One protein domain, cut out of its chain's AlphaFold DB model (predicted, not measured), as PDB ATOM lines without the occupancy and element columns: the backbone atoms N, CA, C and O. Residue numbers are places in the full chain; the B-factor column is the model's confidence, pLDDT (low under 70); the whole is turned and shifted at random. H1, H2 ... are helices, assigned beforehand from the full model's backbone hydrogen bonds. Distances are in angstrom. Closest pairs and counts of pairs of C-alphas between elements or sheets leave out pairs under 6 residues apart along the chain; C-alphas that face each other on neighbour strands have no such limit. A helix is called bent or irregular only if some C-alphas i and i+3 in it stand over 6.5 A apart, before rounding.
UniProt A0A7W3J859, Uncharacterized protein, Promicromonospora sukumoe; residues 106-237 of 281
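Overview. This is residues 106 to 237 of the 281 residues of an uncharacterized protein of Promicromonospora sukumoe (UniProt A0A7W3J859). H4 runs through the middle of a helical bundle, with H1 and H6 packed on it and H2 crossing it. H3 folds back on the first part of H4 towards one end of the longest axis, short H5 leads from H4 to H6 towards the other, and H7 packs on H2. The printed part has 132 residues with seven named helices, H1 to H7 in chain order, and no named strand; its class is all helix. It is compact, with a radius of gyration of the C-alphas of 14.8 A and spans of 46 by 33 by 24 A.

Along the chain. H1, residues 107 to 123, begins at C-alpha (162.228, 173.547, 180.711) and is 24.0 A long. H2, residues 125 to 144, measures 28.8 A; H3, residues 151 to 162, 16.4 A; H4, residues 168 to 184, 22.8 A. H5 is residues 186 to 191, H6 residues 195 to 210, 20.6 A. H7, residues 220 to 229, ends at C-alpha (182.324, 183.701, 152.943).

Arrangement. H4, the hub, has a kink of 48 degrees near residue 175 and is irregular, C-alphas 171 and 174 being 7.2 A apart; H6 is only just irregular, with 6.8 A between C-alphas 207 and 210. The closest C-alphas of H4 and H1 are Pro 174 and Ala 112, 5.0 A; they touch, the same way, at a shallow tilt of 34 degrees, only just short of steep. H2 touches H4 at a steep tilt of 55 degrees, with C-alphas 131 and 180 closest at 4.8 A. H3 and H4 form a hairpin; H4 touches H3 with residues 168 to 175 alone, closest at C-alphas 157 and 171, 5.3 A. H6 touches H4 at a shallow tilt of 22 degrees, opposite ways, with C-alphas 209 and 175 closest at 5.3 A. H5 touches H6, with C-alphas 191 and 197 closest at 4.4 A. H7 touches H2, with C-alphas 220 and 138 closest at 5.3 A. H1, H2, H4, H6 and H7 form an up and down bundle, each running against the one before it. Every O i to N i+4 pair is within hydrogen-bond range in H1, H2, H3, H5 and H7; in H4 it is 10 of 13, in H6 11 of 12.

Size, cuts and confidence. The C-alphas of Gly 164 and Thr 194 are the two farthest apart, 46.4 A. The printed part has no cut and no long link. Residues 231 to 237 are under 70 in pLDDT.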
ATOM      1  N   MET A 106     162.285 169.447 182.262       95.81
ATOM      2  CA  MET A 106     163.405 169.931 181.438       95.81
ATOM      3  C   MET A 106     162.971 171.180 180.646       95.81
ATOM      4  O   MET A 106     162.723 171.119 179.431       95.81
ATOM      5  N   PRO A 107     162.792 172.337 181.318       96.06
ATOM      6  CA  PRO A 107     162.228 173.547 180.711       96.06
ATOM      7  C   PRO A 107     163.021 174.056 179.500       96.06
ATOM      8  O   PRO A 107     162.443 174.616 178.563       96.06
ATOM      9  N   GLU A 108     164.329 173.833 179.466       95.31
ATOM     10  CA  GLU A 108     165.209 174.184 178.358       95.31
ATOM     11  C   GLU A 108     164.916 173.378 177.085       95.31
ATOM     12  O   GLU A 108     164.964 173.941 175.987       95.31
ATOM     13  N   MET A 109     164.509 172.107 177.200       95.31
ATOM     14  CA  MET A 109     164.043 171.315 176.055       95.31
ATOM     15  C   MET A 109     162.714 171.844 175.506       95.31
ATOM     16  O   MET A 109     162.517 171.924 174.290       95.31
ATOM     17  N   ILE A 110     161.805 172.267 176.389       96.88
ATOM     18  CA  ILE A 110     160.531 172.885 175.993       96.88
ATOM     19  C   ILE A 110     160.789 174.225 175.289       96.88
ATOM     20  O   ILE A 110     160.196 174.505 174.240       96.88
ATOM     21  N   ALA A 111     161.691 175.048 175.828       96.81
ATOM     22  CA  ALA A 111     162.097 176.311 175.217       96.81
ATOM     23  C   ALA A 111     162.731 176.095 173.834       96.81
ATOM     24  O   ALA A 111     162.392 176.807 172.886       96.81
ATOM     25  N   ALA A 112     163.580 175.074 173.690       95.75
ATOM     26  CA  ALA A 112     164.150 174.669 172.409       95.75
ATOM     27  C   ALA A 112     163.071 174.226 171.409       95.75
ATOM     28  O   ALA A 112     163.088 174.658 170.260       95.75
ATOM     29  N   GLY A 113     162.064 173.462 171.848       95.19
ATOM     30  CA  GLY A 113     160.912 173.093 171.019       95.19
ATOM     31  C   GLY A 113     160.132 174.310 170.511       95.19
ATOM     32  O   GLY A 113     159.811 174.402 169.327       95.19
ATOM     33  N   ARG A 114     159.882 175.299 171.380       95.94
ATOM     34  CA  ARG A 114     159.245 176.568 170.980       95.94
ATOM     35  C   ARG A 114     160.113 177.349 169.993       95.94
ATOM     36  O   ARG A 114     159.589 177.898 169.024       95.94
ATOM     37  N   ARG A 115     161.430 177.388 170.218       95.56
ATOM     38  CA  ARG A 115     162.393 178.020 169.308       95.56
ATOM     39  C   ARG A 115     162.348 177.370 167.931       95.56
ATOM     40  O   ARG A 115     162.190 178.098 166.960       95.56
ATOM     41  N   HIS A 116     162.391 176.040 167.857       94.19
ATOM     42  CA  HIS A 116     162.288 175.297 166.601       94.19
ATOM     43  C   HIS A 116     161.021 175.702 165.830       94.19
ATOM     44  O   HIS A 116     161.100 176.172 164.695       94.19
ATOM     45  N   HIS A 117     159.850 175.644 166.473       92.00
ATOM     46  CA  HIS A 117     158.592 176.077 165.852       92.00
ATOM     47  C   HIS A 117     158.650 177.513 165.310       92.00
ATOM     48  O   HIS A 117     158.191 177.784 164.199       92.00
ATOM     49  N   ASN A 118     159.228 178.438 166.077       94.31
ATOM     50  CA  ASN A 118     159.374 179.829 165.659       94.31
ATOM     51  C   ASN A 118     160.344 179.993 164.484       94.31
ATOM     52  O   ASN A 118     160.065 180.795 163.593       94.31
ATOM     53  N   LEU A 119     161.446 179.241 164.462       93.81
ATOM     54  CA  LEU A 119     162.389 179.235 163.347       93.81
ATOM     55  C   LEU A 119     161.704 178.761 162.070       93.81
ATOM     56  O   LEU A 119     161.770 179.465 161.067       93.81
ATOM     57  N   VAL A 120     160.982 177.637 162.115       91.44
ATOM     58  CA  VAL A 120     160.260 177.102 160.946       91.44
ATOM     59  C   VAL A 120     159.234 178.108 160.441       91.44
ATOM     60  O   VAL A 120     159.174 178.378 159.242       91.44
ATOM     61  N   ARG A 121     158.469 178.725 161.350       90.75
ATOM     62  CA  ARG A 121     157.486 179.756 160.991       90.75
ATOM     63  C   ARG A 121     158.133 180.980 160.339       90.75
ATOM     64  O   ARG A 121     157.535 181.572 159.448       90.75
ATOM     65  N   ARG A 122     159.317 181.392 160.803       94.56
ATOM     66  CA  ARG A 122     159.983 182.628 160.363       94.56
ATOM     67  C   ARG A 122     160.828 182.452 159.103       94.56
ATOM     68  O   ARG A 122     160.881 183.362 158.286       94.56
ATOM     69  N   HIS A 123     161.525 181.328 158.980       91.94
ATOM     70  CA  HIS A 123     162.555 181.108 157.962       91.94
ATOM     71  C   HIS A 123     162.182 180.029 156.943       91.94
ATOM     72  O   HIS A 123     162.904 179.836 155.967       91.94
ATOM     73  N   GLY A 124     161.045 179.361 157.141       89.69
ATOM     74  CA  GLY A 124     160.613 178.248 156.312       89.69
ATOM     75  C   GLY A 124     161.309 176.943 156.692       89.69
ATOM     76  O   GLY A 124     162.375 176.917 157.303       89.69
ATOM     77  N   ARG A 125     160.676 175.830 156.319       84.19
ATOM     78  CA  ARG A 125     161.096 174.480 156.711       84.19
ATOM     79  C   ARG A 125     162.485 174.119 156.198       84.19
ATOM     80  O   ARG A 125     163.341 173.766 156.996       84.19
ATOM     81  N   ARG A 126     162.693 174.206 154.880       85.56
ATOM     82  CA  ARG A 126     163.921 173.738 154.217       85.56
ATOM     83  C   ARG A 126     165.172 174.343 154.852       85.56
ATOM     84  O   ARG A 126     166.065 173.628 155.278       85.56
ATOM     85  N   ARG A 127     165.164 175.664 155.013       89.62
ATOM     86  CA  ARG A 127     166.267 176.418 155.607       89.62
ATOM     87  C   ARG A 127     166.554 176.026 157.056       89.62
ATOM     88  O   ARG A 127     167.705 176.043 157.471       89.62
ATOM     89  N   VAL A 128     165.518 175.719 157.837       91.19
ATOM     90  CA  VAL A 128     165.694 175.297 159.234       91.19
ATOM     91  C   VAL A 128     166.200 173.867 159.318       91.19
ATOM     92  O   VAL A 128     167.061 173.620 160.146       91.19
ATOM     93  N   LEU A 129     165.742 172.969 158.443       87.06
ATOM     94  CA  LEU A 129     166.250 171.598 158.370       87.06
ATOM     95  C   LEU A 129     167.743 171.574 158.008       87.06
ATOM     96  O   LEU A 129     168.532 170.938 158.693       87.06
ATOM     97  N   GLU A 130     168.145 172.335 156.986       87.25
ATOM     98  CA  GLU A 130     169.561 172.502 156.621       87.25
ATOM     99  C   GLU A 130     170.379 173.059 157.800       87.25
ATOM    100  O   GLU A 130     171.449 172.549 158.128       87.25
ATOM    101  N   ALA A 131     169.860 174.089 158.477       92.62
ATOM    102  CA  ALA A 131     170.519 174.693 159.630       92.62
ATOM    103  C   ALA A 131     170.621 173.748 160.836       92.62
ATOM    104  O   ALA A 131     171.618 173.780 161.554       92.62
ATOM    105  N   GLU A 132     169.593 172.936 161.071       91.38
ATOM    106  CA  GLU A 132     169.543 171.928 162.124       91.38
ATOM    107  C   GLU A 132     170.565 170.819 161.876       91.38
ATOM    108  O   GLU A 132     171.317 170.503 162.793       91.38
ATOM    109  N   GLN A 133     170.669 170.313 160.643       89.06
ATOM    110  CA  GLN A 133     171.659 169.299 160.274       89.06
ATOM    111  C   GLN A 133     173.093 169.798 160.508       89.06
ATOM    112  O   GLN A 133     173.872 169.149 161.205       89.06
ATOM    113  N   ILE A 134     173.418 170.997 160.011       91.31
ATOM    114  CA  ILE A 134     174.740 171.613 160.213       91.31
ATOM    115  C   ILE A 134     175.007 171.837 161.707       91.31
ATOM    116  O   ILE A 134     176.107 171.579 162.202       91.31
ATOM    117  N   ALA A 135     174.003 172.313 162.449       94.31
ATOM    118  CA  ALA A 135     174.128 172.525 163.883       94.31
ATOM    119  C   ALA A 135     174.370 171.213 164.635       94.31
ATOM    120  O   ALA A 135     175.199 171.178 165.543       94.31
ATOM    121  N   PHE A 136     173.670 170.142 164.263       91.81
ATOM    122  CA  PHE A 136     173.827 168.828 164.867       91.81
ATOM    123  C   PHE A 136     175.244 168.291 164.665       91.81
ATOM    124  O   PHE A 136     175.873 167.861 165.630       91.81
ATOM    125  N   GLU A 137     175.781 168.394 163.449       90.19
ATOM    126  CA  GLU A 137     177.154 167.989 163.129       90.19
ATOM    127  C   GLU A 137     178.188 168.781 163.939       90.19
ATOM    128  O   GLU A 137     179.051 168.183 164.585       90.19
ATOM    129  N   CYS A 138     178.049 170.111 164.009       92.75
ATOM    130  CA  CYS A 138     178.936 170.952 164.820       92.75
ATOM    131  C   CYS A 138     178.914 170.544 166.299       92.75
ATOM    132  O   CYS A 138     179.961 170.424 166.935       92.75
ATOM    133  N   ILE A 139     177.720 170.311 166.850       92.75
ATOM    134  CA  ILE A 139     177.534 169.893 168.243       92.75
ATOM    135  C   ILE A 139     178.129 168.504 168.488       92.75
ATOM    136  O   ILE A 139     178.787 168.293 169.510       92.75
ATOM    137  N   ALA A 140     177.940 167.565 167.560       89.88
ATOM    138  CA  ALA A 140     178.520 166.232 167.646       89.88
ATOM    139  C   ALA A 140     180.056 166.296 167.646       89.88
ATOM    140  O   ALA A 140     180.694 165.664 168.490       89.88
ATOM    141  N   ASP A 141     180.660 167.106 166.781       90.00
ATOM    142  CA  ASP A 141     182.113 167.291 166.740       90.00
ATOM    143  C   ASP A 141     182.655 167.985 167.988       90.00
ATOM    144  O   ASP A 141     183.615 167.511 168.602       90.00
ATOM    145  N   TRP A 142     182.006 169.053 168.447       91.38
ATOM    146  CA  TRP A 142     182.389 169.717 169.689       91.38
ATOM    147  C   TRP A 142     182.247 168.815 170.916       91.38
ATOM    148  O   TRP A 142     183.074 168.899 171.822       91.38
ATOM    149  N   SER A 143     181.272 167.901 170.939       87.56
ATOM    150  CA  SER A 143     181.115 166.921 172.024       87.56
ATOM    151  C   SER A 143     182.295 165.953 172.139       87.56
ATOM    152  O   SER A 143     182.606 165.487 173.237       87.56
ATOM    153  N   ARG A 144     183.000 165.703 171.027       86.31
ATOM    154  CA  ARG A 144     184.219 164.883 170.986       86.31
ATOM    155  C   ARG A 144     185.447 165.656 171.470       86.31
ATOM    156  O   ARG A 144     186.437 165.043 171.871       86.31
ATOM    157  N   ILE A 145     185.398 166.989 171.469       83.44
ATOM    158  CA  ILE A 145     186.507 167.839 171.900       83.44
ATOM    159  C   ILE A 145     186.340 168.183 173.381       83.44
ATOM    160  O   ILE A 145     185.405 168.866 173.804       83.44
ATOM    161  N   ARG A 146     187.281 167.700 174.198       76.19
ATOM    162  CA  ARG A 146     187.188 167.778 175.659       76.19
ATOM    163  C   ARG A 146     186.968 169.213 176.145       76.19
ATOM    164  O   ARG A 146     187.833 170.075 176.006       76.19
ATOM    165  N   GLY A 147     185.834 169.422 176.810       78.62
ATOM    166  CA  GLY A 147     185.497 170.679 177.467       78.62
ATOM    167  C   GLY A 147     185.066 171.798 176.521       78.62
ATOM    168  O   GLY A 147     185.108 172.945 176.957       78.62
ATOM    169  N   MET A 148     184.709 171.514 175.265       80.81
ATOM    170  CA  MET A 148     184.120 172.517 174.368       80.81
ATOM    171  C   MET A 148     182.598 172.634 174.507       80.81
ATOM    172  O   MET A 148     182.039 173.675 174.187       80.81
ATOM    173  N   MET A 149     181.923 171.594 174.999       85.50
ATOM    174  CA  MET A 149     180.488 171.665 175.270       85.50
ATOM    175  C   MET A 149     180.201 172.373 176.596       85.50
ATOM    176  O   MET A 149     180.989 172.236 177.539       85.50
ATOM    177  N   PRO A 150     179.069 173.099 176.685       85.25
ATOM    178  CA  PRO A 150     178.692 173.806 177.890       85.25
ATOM    179  C   PRO A 150     178.321 172.810 178.986       85.25
ATOM    180  O   PRO A 150     177.830 171.709 178.702       85.25
ATOM    181  N   GLN A 151     178.481 173.218 180.245       86.88
ATOM    182  CA  GLN A 151     178.158 172.355 181.390       86.88
ATOM    183  C   GLN A 151     176.698 171.880 181.338       86.88
ATOM    184  O   GLN A 151     176.417 170.706 181.570       86.88
ATOM    185  N   GLY A 152     175.789 172.750 180.887       87.62
ATOM    186  CA  GLY A 152     174.373 172.419 180.768       87.62
ATOM    187  C   GLY A 152     174.063 171.245 179.829       87.62
ATOM    188  O   GLY A 152     173.026 170.612 180.001       87.62
ATOM    189  N   LEU A 153     174.916 170.920 178.844       89.88
ATOM    190  CA  LEU A 153     174.724 169.706 178.038       89.88
ATOM    191  C   LEU A 153     174.962 168.451 178.877       89.88
ATOM    192  O   LEU A 153     174.157 167.523 178.823       89.88
ATOM    193  N   TYR A 154     176.046 168.435 179.653       90.06
ATOM    194  CA  TYR A 154     176.378 167.313 180.525       90.06
ATOM    195  C   TYR A 154     175.339 167.156 181.636       90.06
ATOM    196  O   TYR A 154     174.887 166.042 181.871       90.06
ATOM    197  N   ASP A 155     174.867 168.259 182.221       92.00
ATOM    198  CA  ASP A 155     173.820 168.223 183.249       92.00
ATOM    199  C   ASP A 155     172.525 167.585 182.719       92.00
ATOM    200  O   ASP A 155     171.917 166.744 183.382       92.00
ATOM    201  N   ARG A 156     172.122 167.923 181.484       93.69
ATOM    202  CA  ARG A 156     170.964 167.292 180.827       93.69
ATOM    203  C   ARG A 156     171.188 165.814 180.556       93.69
ATOM    204  O   ARG A 156     170.267 165.017 180.723       93.69
ATOM    205  N   TYR A 157     172.390 165.450 180.123       92.12
ATOM    206  CA  TYR A 157     172.745 164.055 179.902       92.12
ATOM    207  C   TYR A 157     172.664 163.251 181.207       92.12
ATOM    208  O   TYR A 157     172.040 162.192 181.236       92.12
ATOM    209  N   ASP A 158     173.197 163.790 182.303       93.19
ATOM    210  CA  ASP A 158     173.125 163.180 183.629       93.19
ATOM    211  C   ASP A 158     171.678 163.083 184.135       93.19
ATOM    212  O   ASP A 158     171.286 162.042 184.666       93.19
ATOM    213  N   GLN A 159     170.848 164.109 183.912       93.94
ATOM    214  CA  GLN A 159     169.422 164.088 184.254       93.94
ATOM    215  C   GLN A 159     168.663 162.996 183.485       93.94
ATOM    216  O   GLN A 159     167.895 162.233 184.078       93.94
ATOM    217  N   LEU A 160     168.896 162.874 182.174       92.62
ATOM    218  CA  LEU A 160     168.302 161.813 181.361       92.62
ATOM    219  C   LEU A 160     168.777 160.438 181.837       92.62
ATOM    220  O   LEU A 160     167.947 159.556 182.084       92.62
ATOM    221  N   ARG A 161     170.079 160.276 182.082       93.00
ATOM    222  CA  ARG A 161     170.665 159.021 182.564       93.00
ATOM    223  C   ARG A 161     170.113 158.615 183.929       93.00
ATOM    224  O   ARG A 161     169.790 157.444 184.119       93.00
ATOM    225  N   ALA A 162     169.931 159.565 184.846       92.00
ATOM    226  CA  ALA A 162     169.307 159.333 186.151       92.00
ATOM    227  C   ALA A 162     167.854 158.839 186.029       92.00
ATOM    228  O   ALA A 162     167.391 158.069 186.867       92.00
ATOM    229  N   SER A 163     167.155 159.214 184.953       89.75
ATOM    230  CA  SER A 163     165.818 158.701 184.618       89.75
ATOM    231  C   SER A 163     165.824 157.375 183.835       89.75
ATOM    232  O   SER A 163     164.778 156.924 183.362       89.75
ATOM    233  N   GLY A 164     166.994 156.744 183.673       90.62
ATOM    234  CA  GLY A 164     167.169 155.513 182.899       90.62
ATOM    235  C   GLY A 164     167.103 155.724 181.383       90.62
ATOM    236  O   GLY A 164     166.757 154.799 180.648       90.62
ATOM    237  N   ARG A 165     167.380 156.944 180.905       88.19
ATOM    238  CA  ARG A 165     167.379 157.304 179.483       88.19
ATOM    239  C   ARG A 165     168.795 157.614 179.022       88.19
ATOM    240  O   ARG A 165     169.463 158.460 179.600       88.19
ATOM    241  N   ASP A 166     169.223 156.951 177.959       86.88
ATOM    242  CA  ASP A 166     170.483 157.239 177.278       86.88
ATOM    243  C   ASP A 166     170.158 157.820 175.897       86.88
ATOM    244  O   ASP A 166     170.058 157.098 174.906       86.88
ATOM    245  N   ASP A 167     169.824 159.113 175.877       89.25
ATOM    246  CA  ASP A 167     169.384 159.829 174.677       89.25
ATOM    247  C   ASP A 167     170.223 161.106 174.513       89.25
ATOM    248  O   ASP A 167     169.899 162.187 175.016       89.25
ATOM    249  N   THR A 168     171.371 160.947 173.851       89.19
ATOM    250  CA  THR A 168     172.323 162.031 173.570       89.19
ATOM    251  C   THR A 168     171.714 163.118 172.688       89.19
ATOM    252  O   THR A 168     172.021 164.296 172.872       89.19
ATOM    253  N   GLU A 169     170.818 162.750 171.769       89.44
ATOM    254  CA  GLU A 169     170.123 163.683 170.880       89.44
ATOM    255  C   GLU A 169     169.201 164.604 171.681       89.44
ATOM    256  O   GLU A 169     169.248 165.826 171.518       89.44
ATOM    257  N   ALA A 170     168.418 164.045 172.610       92.25
ATOM    258  CA  ALA A 170     167.572 164.819 173.513       92.25
ATOM    259  C   ALA A 170     168.390 165.808 174.359       92.25
ATOM    260  O   ALA A 170     168.009 166.974 174.487       92.25
ATOM    261  N   ALA A 171     169.535 165.369 174.896       93.44
ATOM    262  CA  ALA A 171     170.432 166.225 175.676       93.44
ATOM    263  C   ALA A 171     171.039 167.366 174.836       93.44
ATOM    264  O   ALA A 171     171.174 168.501 175.314       93.44
ATOM    265  N   ALA A 172     171.398 167.077 173.583       93.12
ATOM    266  CA  ALA A 172     171.991 168.031 172.650       93.12
ATOM    267  C   ALA A 172     170.967 169.016 172.064       93.12
ATOM    268  O   ALA A 172     171.333 170.138 171.707       93.12
ATOM    269  N   TYR A 173     169.687 168.634 172.000       94.69
ATOM    270  CA  TYR A 173     168.633 169.366 171.296       94.69
ATOM    271  C   TYR A 173     168.565 170.873 171.610       94.69
ATOM    272  O   TYR A 173     168.487 171.668 170.668       94.69
ATOM    273  N   PRO A 174     168.658 171.337 172.876       95.81
ATOM    274  CA  PRO A 174     168.682 172.771 173.157       95.81
ATOM    275  C   PRO A 174     169.844 173.523 172.502       95.81
ATOM    276  O   PRO A 174     169.631 174.620 171.978       95.81
ATOM    277  N   SER A 175     171.039 172.929 172.500       95.38
ATOM    278  CA  SER A 175     172.241 173.510 171.894       95.38
ATOM    279  C   SER A 175     172.159 173.486 170.366       95.38
ATOM    280  O   SER A 175     172.451 174.498 169.730       95.38
ATOM    281  N   VAL A 176     171.657 172.392 169.781       95.06
ATOM    282  CA  VAL A 176     171.404 172.287 168.332       95.06
ATOM    283  C   VAL A 176     170.437 173.382 167.882       95.06
ATOM    284  O   VAL A 176     170.734 174.130 166.958       95.06
ATOM    285  N   MET A 177     169.317 173.570 168.585       95.62
ATOM    286  CA  MET A 177     168.331 174.603 168.244       95.62
ATOM    287  C   MET A 177     168.823 176.033 168.472       95.62
ATOM    288  O   MET A 177     168.346 176.960 167.814       95.62
ATOM    289  N   ALA A 178     169.740 176.249 169.418       96.25
ATOM    290  CA  ALA A 178     170.382 177.546 169.604       96.25
ATOM    291  C   ALA A 178     171.308 177.876 168.422       96.25
ATOM    292  O   ALA A 178     171.202 178.959 167.848       96.25
ATOM    293  N   LEU A 179     172.139 176.923 167.996       96.81
ATOM    294  CA  LEU A 179     173.038 177.100 166.857       96.81
ATOM    295  C   LEU A 179     172.281 177.188 165.521       96.81
ATOM    296  O   LEU A 179     172.547 178.082 164.718       96.81
ATOM    297  N   ALA A 180     171.265 176.347 165.319       96.00
ATOM    298  CA  ALA A 180     170.403 176.394 164.140       96.00
ATOM    299  C   ALA A 180     169.705 177.757 163.995       96.00
ATOM    300  O   ALA A 180     169.520 178.242 162.883       96.00
ATOM    301  N   ALA A 181     169.369 178.431 165.103       96.62
ATOM    302  CA  ALA A 181     168.822 179.787 165.056       96.62
ATOM    303  C   ALA A 181     169.814 180.815 164.492       96.62
ATOM    304  O   ALA A 181     169.402 181.755 163.808       96.62
ATOM    305  N   VAL A 182     171.109 180.645 164.773       96.31
ATOM    306  CA  VAL A 182     172.170 181.490 164.218       96.31
ATOM    307  C   VAL A 182     172.310 181.216 162.723       96.31
ATOM    308  O   VAL A 182     172.193 182.143 161.924       96.31
ATOM    309  N   ILE A 183     172.454 179.943 162.346       95.75
ATOM    310  CA  ILE A 183     172.657 179.496 160.958       95.75
ATOM    311  C   ILE A 183     171.461 179.856 160.061       95.75
ATOM    312  O   ILE A 183     171.628 180.373 158.955       95.75
ATOM    313  N   ALA A 184     170.232 179.649 160.540       95.06
ATOM    314  CA  ALA A 184     169.024 179.914 159.765       95.06
ATOM    315  C   ALA A 184     168.736 181.414 159.583       95.06
ATOM    316  O   ALA A 184     167.967 181.779 158.695       95.06
ATOM    317  N   SER A 185     169.320 182.309 160.379       95.56
ATOM    318  CA  SER A 185     168.988 183.736 160.345       95.56
ATOM    319  C   SER A 185     169.662 184.467 159.176       95.56
ATOM    320  O   SER A 185     170.890 184.540 159.131       95.56
ATOM    321  N   PRO A 186     168.903 185.110 158.268       94.06
ATOM    322  CA  PRO A 186     169.488 185.934 157.208       94.06
ATOM    323  C   PRO A 186     170.361 187.074 157.744       94.06
ATOM    324  O   PRO A 186     171.380 187.388 157.145       94.06
ATOM    325  N   TYR A 187     169.993 187.646 158.895       95.19
ATOM    326  CA  TYR A 187     170.763 188.709 159.545       95.19
ATOM    327  C   TYR A 187     172.176 188.247 159.923       95.19
ATOM    328  O   TYR A 187     173.149 188.950 159.663       95.19
ATOM    329  N   TRP A 188     172.306 187.052 160.508       94.25
ATOM    330  CA  TRP A 188     173.617 186.522 160.888       94.25
ATOM    331  C   TRP A 188     174.437 186.126 159.657       94.25
ATOM    332  O   TRP A 188     175.636 186.387 159.629       94.25
ATOM    333  N   LEU A 189     173.807 185.581 158.612       90.94
ATOM    334  CA  LEU A 189     174.507 185.288 157.357       90.94
ATOM    335  C   LEU A 189     175.033 186.547 156.660       90.94
ATOM    336  O   LEU A 189     176.123 186.521 156.094       90.94
ATOM    337  N   ASP A 190     174.284 187.647 156.694       91.00
ATOM    338  CA  ASP A 190     174.745 188.912 156.124       91.00
ATOM    339  C   ASP A 190     175.940 189.473 156.909       91.00
ATOM    340  O   ASP A 190     176.967 189.826 156.327       91.00
ATOM    341  N   LEU A 191     175.876 189.432 158.245       91.50
ATOM    342  CA  LEU A 191     177.003 189.817 159.098       91.50
ATOM    343  C   LEU A 191     178.264 188.984 158.835       91.50
ATOM    344  O   LEU A 191     179.364 189.542 158.838       91.50
ATOM    345  N   ALA A 192     178.119 187.683 158.567       90.75
ATOM    346  CA  ALA A 192     179.239 186.776 158.307       90.75
ATOM    347  C   ALA A 192     180.109 187.199 157.107       90.75
ATOM    348  O   ALA A 192     181.253 186.761 157.000       90.75
ATOM    349  N   ARG A 193     179.620 188.090 156.233       88.25
ATOM    350  CA  ARG A 193     180.372 188.635 155.087       88.25
ATOM    351  C   ARG A 193     181.519 189.563 155.485       88.25
ATOM    352  O   ARG A 193     182.361 189.879 154.652       88.25
ATOM    353  N   THR A 194     181.557 190.016 156.737       89.38
ATOM    354  CA  THR A 194     182.586 190.936 157.240       89.38
ATOM    355  C   THR A 194     183.369 190.311 158.396       89.38
ATOM    356  O   THR A 194     182.773 189.599 159.208       89.38
ATOM    357  N   PRO A 195     184.671 190.617 158.560       89.69
ATOM    358  CA  PRO A 195     185.450 190.117 159.697       89.69
ATOM    359  C   PRO A 195     184.847 190.492 161.061       89.69
ATOM    360  O   PRO A 195     184.700 189.647 161.940       89.69
ATOM    361  N   ALA A 196     184.402 191.742 161.226       92.25
ATOM    362  CA  ALA A 196     183.774 192.201 162.468       92.25
ATOM    363  C   ALA A 196     182.403 191.548 162.737       92.25
ATOM    364  O   ALA A 196     181.956 191.463 163.881       92.25
ATOM    365  N   GLY A 197     181.689 191.120 161.693       92.88
ATOM    366  CA  GLY A 197     180.455 190.358 161.848       92.88
ATOM    367  C   GLY A 197     180.710 188.908 162.254       92.88
ATOM    368  O   GLY A 197     180.001 188.414 163.127       92.88
ATOM    369  N   VAL A 198     181.758 188.267 161.721       91.88
ATOM    370  CA  VAL A 198     182.201 186.934 162.172       91.88
ATOM    371  C   VAL A 198     182.507 186.932 163.665       91.88
ATOM    372  O   VAL A 198     181.974 186.089 164.377       91.88
ATOM    373  N   GLU A 199     183.269 187.909 164.165       93.38
ATOM    374  CA  GLU A 199     183.564 188.001 165.604       93.38
ATOM    375  C   GLU A 199     182.289 188.076 166.455       93.38
ATOM    376  O   GLU A 199     182.153 187.344 167.436       93.38
ATOM    377  N   ARG A 200     181.300 188.875 166.034       95.44
ATOM    378  CA  ARG A 200     180.002 188.973 166.726       95.44
ATOM    379  C   ARG A 200     179.217 187.661 166.710       95.44
ATOM    380  O   ARG A 200     178.531 187.348 167.681       95.44
ATOM    381  N   ILE A 201     179.286 186.906 165.617       94.88
ATOM    382  CA  ILE A 201     178.633 185.597 165.504       94.88
ATOM    383  C   ILE A 201     179.323 184.583 166.421       94.88
ATOM    384  O   ILE A 201     178.646 183.853 167.140       94.88
ATOM    385  N   VAL A 202     180.657 184.566 166.437       94.56
ATOM    386  CA  VAL A 202     181.459 183.703 167.316       94.56
ATOM    387  C   VAL A 202     181.165 184.002 168.784       94.56
ATOM    388  O   VAL A 202     180.964 183.069 169.556       94.56
ATOM    389  N   ASP A 203     181.056 185.278 169.164       94.56
ATOM    390  CA  ASP A 203     180.636 185.678 170.513       94.56
ATOM    391  C   ASP A 203     179.236 185.186 170.855       94.56
ATOM    392  O   ASP A 203     179.002 184.674 171.950       94.56
ATOM    393  N   ARG A 204     178.303 185.299 169.906       94.69
ATOM    394  CA  ARG A 204     176.939 184.815 170.102       94.69
ATOM    395  C   ARG A 204     176.903 183.305 170.326       94.69
ATOM    396  O   ARG A 204     176.207 182.849 171.225       94.69
ATOM    397  N   VAL A 205     177.642 182.541 169.524       94.38
ATOM    398  CA  VAL A 205     177.724 181.080 169.654       94.38
ATOM    399  C   VAL A 205     178.409 180.684 170.958       94.38
ATOM    400  O   VAL A 205     177.914 179.802 171.654       94.38
ATOM    401  N   ALA A 206     179.476 181.381 171.346       92.31
ATOM    402  CA  ALA A 206     180.139 181.153 172.626       92.31
ATOM    403  C   ALA A 206     179.179 181.340 173.809       92.31
ATOM    404  O   ALA A 206     179.159 180.512 174.713       92.31
ATOM    405  N   ALA A 207     178.374 182.405 173.784       91.31
ATOM    406  CA  ALA A 207     177.446 182.732 174.860       91.31
ATOM    407  C   ALA A 207     176.235 181.786 174.932       91.31
ATOM    408  O   ALA A 207     175.771 181.468 176.023       91.31
ATOM    409  N   ASP A 208     175.713 181.351 173.782       90.12
ATOM    410  CA  ASP A 208     174.448 180.611 173.723       90.12
ATOM    411  C   ASP A 208     174.612 179.090 173.567       90.12
ATOM    412  O   ASP A 208     173.643 178.354 173.784       90.12
ATOM    413  N   VAL A 209     175.778 178.612 173.114       91.62
ATOM    414  CA  VAL A 209     175.938 177.235 172.614       91.62
ATOM    415  C   VAL A 209     177.076 176.469 173.282       91.62
ATOM    416  O   VAL A 209     176.854 175.315 173.643       91.62
ATOM    417  N   THR A 210     178.271 177.051 173.428       85.06
ATOM    418  CA  THR A 210     179.500 176.305 173.782       85.06
ATOM    419  C   THR A 210     180.180 176.731 175.088       85.06
ATOM    420  O   THR A 210     181.160 176.107 175.479       85.06
ATOM    421  N   ASP A 211     179.749 177.806 175.755       85.06
ATOM    422  CA  ASP A 211     180.432 178.489 176.884       85.06
ATOM    423  C   ASP A 211     181.864 178.996 176.580       85.06
ATOM    424  O   ASP A 211     182.445 179.788 177.326       85.06
ATOM    425  N   LYS A 212     182.465 178.556 175.473       86.94
ATOM    426  CA  LYS A 212     183.808 178.897 175.008       86.94
ATOM    427  C   LYS A 212     183.743 179.342 173.566       86.94
ATOM    428  O   LYS A 212     183.006 178.775 172.767       86.94
ATOM    429  N   ARG A 213     184.566 180.329 173.215       90.62
ATOM    430  CA  ARG A 213     184.686 180.779 171.826       90.62
ATOM    431  C   ARG A 213     185.149 179.624 170.920       90.62
ATOM    432  O   ARG A 213     186.228 179.091 171.193       90.62
ATOM    433  N   PRO A 214     184.398 179.303 169.848       87.12
ATOM    434  CA  PRO A 214     184.889 178.503 168.725       87.12
ATOM    435  C   PRO A 214     186.220 179.058 168.204       87.12
ATOM    436  O   PRO A 214     186.341 180.270 167.995       87.12
ATOM    437  N   ARG A 215     187.249 178.214 168.055       86.50
ATOM    438  CA  ARG A 215     188.614 178.644 167.686       86.50
ATOM    439  C   ARG A 215     189.382 177.562 166.934       86.50
ATOM    440  O   ARG A 215     189.253 176.379 167.222       86.50
ATOM    441  N   GLY A 216     190.299 178.010 166.077       83.69
ATOM    442  CA  GLY A 216     191.227 177.154 165.342       83.69
ATOM    443  C   GLY A 216     190.707 176.747 163.963       83.69
ATOM    444  O   GLY A 216     189.527 176.878 163.656       83.69
ATOM    445  N   SER A 217     191.613 176.252 163.120       77.75
ATOM    446  CA  SER A 217     191.316 175.825 161.742       77.75
ATOM    447  C   SER A 217     190.460 174.560 161.650       77.75
ATOM    448  O   SER A 217     189.953 174.252 160.578       77.75
ATOM    449  N   HIS A 218     190.324 173.826 162.756       80.62
ATOM    450  CA  HIS A 218     189.563 172.579 162.845       80.62
ATOM    451  C   HIS A 218     188.209 172.750 163.544       80.62
ATOM    452  O   HIS A 218     187.555 171.756 163.842       80.62
ATOM    453  N   ASP A 219     187.798 173.984 163.844       89.31
ATOM    454  CA  ASP A 219     186.482 174.217 164.425       89.31
ATOM    455  C   ASP A 219     185.388 174.035 163.351       89.31
ATOM    456  O   ASP A 219     185.442 174.714 162.318       89.31
ATOM    457  N   PRO A 220     184.403 173.140 163.566       90.12
ATOM    458  CA  PRO A 220     183.394 172.815 162.558       90.12
ATOM    459  C   PRO A 220     182.529 174.028 162.181       90.12
ATOM    460  O   PRO A 220     182.212 174.229 161.007       90.12
ATOM    461  N   PHE A 221     182.214 174.898 163.144       92.50
ATOM    462  CA  PHE A 221     181.401 176.085 162.899       92.50
ATOM    463  C   PHE A 221     182.179 177.176 162.160       92.50
ATOM    464  O   PHE A 221     181.646 177.796 161.236       92.50
ATOM    465  N   LEU A 222     183.448 177.402 162.518       90.75
ATOM    466  CA  LEU A 222     184.302 178.324 161.763       90.75
ATOM    467  C   LEU A 222     184.534 177.820 160.337       90.75
ATOM    468  O   LEU A 222     184.478 178.615 159.402       90.75
ATOM    469  N   GLY A 223     184.731 176.510 160.154       87.06
ATOM    470  CA  GLY A 223     184.816 175.884 158.833       87.06
ATOM    471  C   GLY A 223     183.584 176.182 157.974       87.06
ATOM    472  O   GLY A 223     183.717 176.631 156.833       87.06
ATOM    473  N   TRP A 224     182.387 176.031 158.550       89.25
ATOM    474  CA  TRP A 224     181.134 176.409 157.897       89.25
ATOM    475  C   TRP A 224     181.054 177.915 157.580       89.25
ATOM    476  O   TRP A 224     180.701 178.283 156.457       89.25
ATOM    477  N   LEU A 225     181.432 178.804 158.507       87.25
ATOM    478  CA  LEU A 225     181.445 180.256 158.261       87.25
ATOM    479  C   LEU A 225     182.392 180.645 157.115       87.25
ATOM    480  O   LEU A 225     182.030 181.460 156.264       87.25
ATOM    481  N   PHE A 226     183.585 180.049 157.051       85.25
ATOM    482  CA  PHE A 226     184.523 180.284 155.951       85.25
ATOM    483  C   PHE A 226     183.975 179.794 154.610       85.25
ATOM    484  O   PHE A 226     184.174 180.451 153.586       85.25
ATOM    485  N   TRP A 227     183.256 178.670 154.609       80.69
ATOM    486  CA  TRP A 227     182.571 178.173 153.419       80.69
ATOM    487  C   TRP A 227     181.502 179.165 152.922       80.69
ATOM    488  O   TRP A 227     181.450 179.457 151.727       80.69
ATOM    489  N   GLN A 228     180.736 179.786 153.830       79.81
ATOM    490  CA  GLN A 228     179.772 180.846 153.483       79.81
ATOM    491  C   GLN A 228     180.453 182.087 152.878       79.81
ATOM    492  O   GLN A 228     179.971 182.641 151.890       79.81
ATOM    493  N   GLN A 229     181.591 182.520 153.431       78.75
ATOM    494  CA  GLN A 229     182.324 183.701 152.943       78.75
ATOM    495  C   GLN A 229     182.884 183.535 151.531       78.75
ATOM    496  O   GLN A 229     182.968 184.509 150.784       78.75
ATOM    497  N   ARG A 230     183.256 182.311 151.145       78.81
ATOM    498  CA  ARG A 230     183.779 182.004 149.804       78.81
ATOM    499  C   ARG A 230     182.689 181.898 148.735       78.81
ATOM    500  O   ARG A 230     182.985 181.483 147.620       78.81
ATOM    501  N   GLY A 231     181.453 182.284 149.063       65.00
ATOM    502  CA  GLY A 231     180.326 182.214 148.142       65.00
ATOM    503  C   GLY A 231     179.933 180.775 147.840       65.00
ATOM    504  O   GLY A 231     179.626 180.482 146.688       65.00
ATOM    505  N   GLY A 232     179.997 179.896 148.856       52.97
ATOM    506  CA  GLY A 232     179.580 178.498 148.760       52.97
ATOM    507  C   GLY A 232     178.333 178.353 147.890       52.97
ATOM    508  O   GLY A 232     177.425 179.182 147.998       52.97
ATOM    509  N   PHE A 233     178.357 177.364 146.984       47.22
ATOM    510  CA  PHE A 233     177.339 177.140 145.953       47.22
ATOM    511  C   PHE A 233     175.939 177.444 146.480       47.22
ATOM    512  O   PHE A 233     175.607 177.112 147.624       47.22
ATOM    513  N   ASN A 234     175.143 178.108 145.642       44.06
ATOM    514  CA  ASN A 234     173.785 178.527 145.955       44.06
ATOM    515  C   ASN A 234     173.082 177.392 146.716       44.06
ATOM    516  O   ASN A 234     173.149 176.255 146.271       44.06
ATOM    517  N   THR A 235     172.453 177.646 147.870       44.59
ATOM    518  CA  THR A 235     171.858 176.577 148.721       44.59
ATOM    519  C   THR A 235     170.908 175.624 147.973       44.59
ATOM    520  O   THR A 235     170.588 174.556 148.474       44.59
ATOM    521  N   SER A 236     170.467 175.992 146.768       40.00
ATOM    522  CA  SER A 236     169.755 175.141 145.814       40.00
ATOM    523  C   SER A 236     170.593 174.037 145.138       40.00
ATOM    524  O   SER A 236     170.010 173.059 144.693       40.00
ATOM    525  N   GLU A 237     171.919 174.158 145.039       35.19
ATOM    526  CA  GLU A 237     172.820 173.203 144.363       35.19
ATOM    527  C   GLU A 237     173.378 172.119 145.293       35.19
ATOM    528  O   GLU A 237     173.711 171.035 144.826       35.19
TER     529      GLU A 237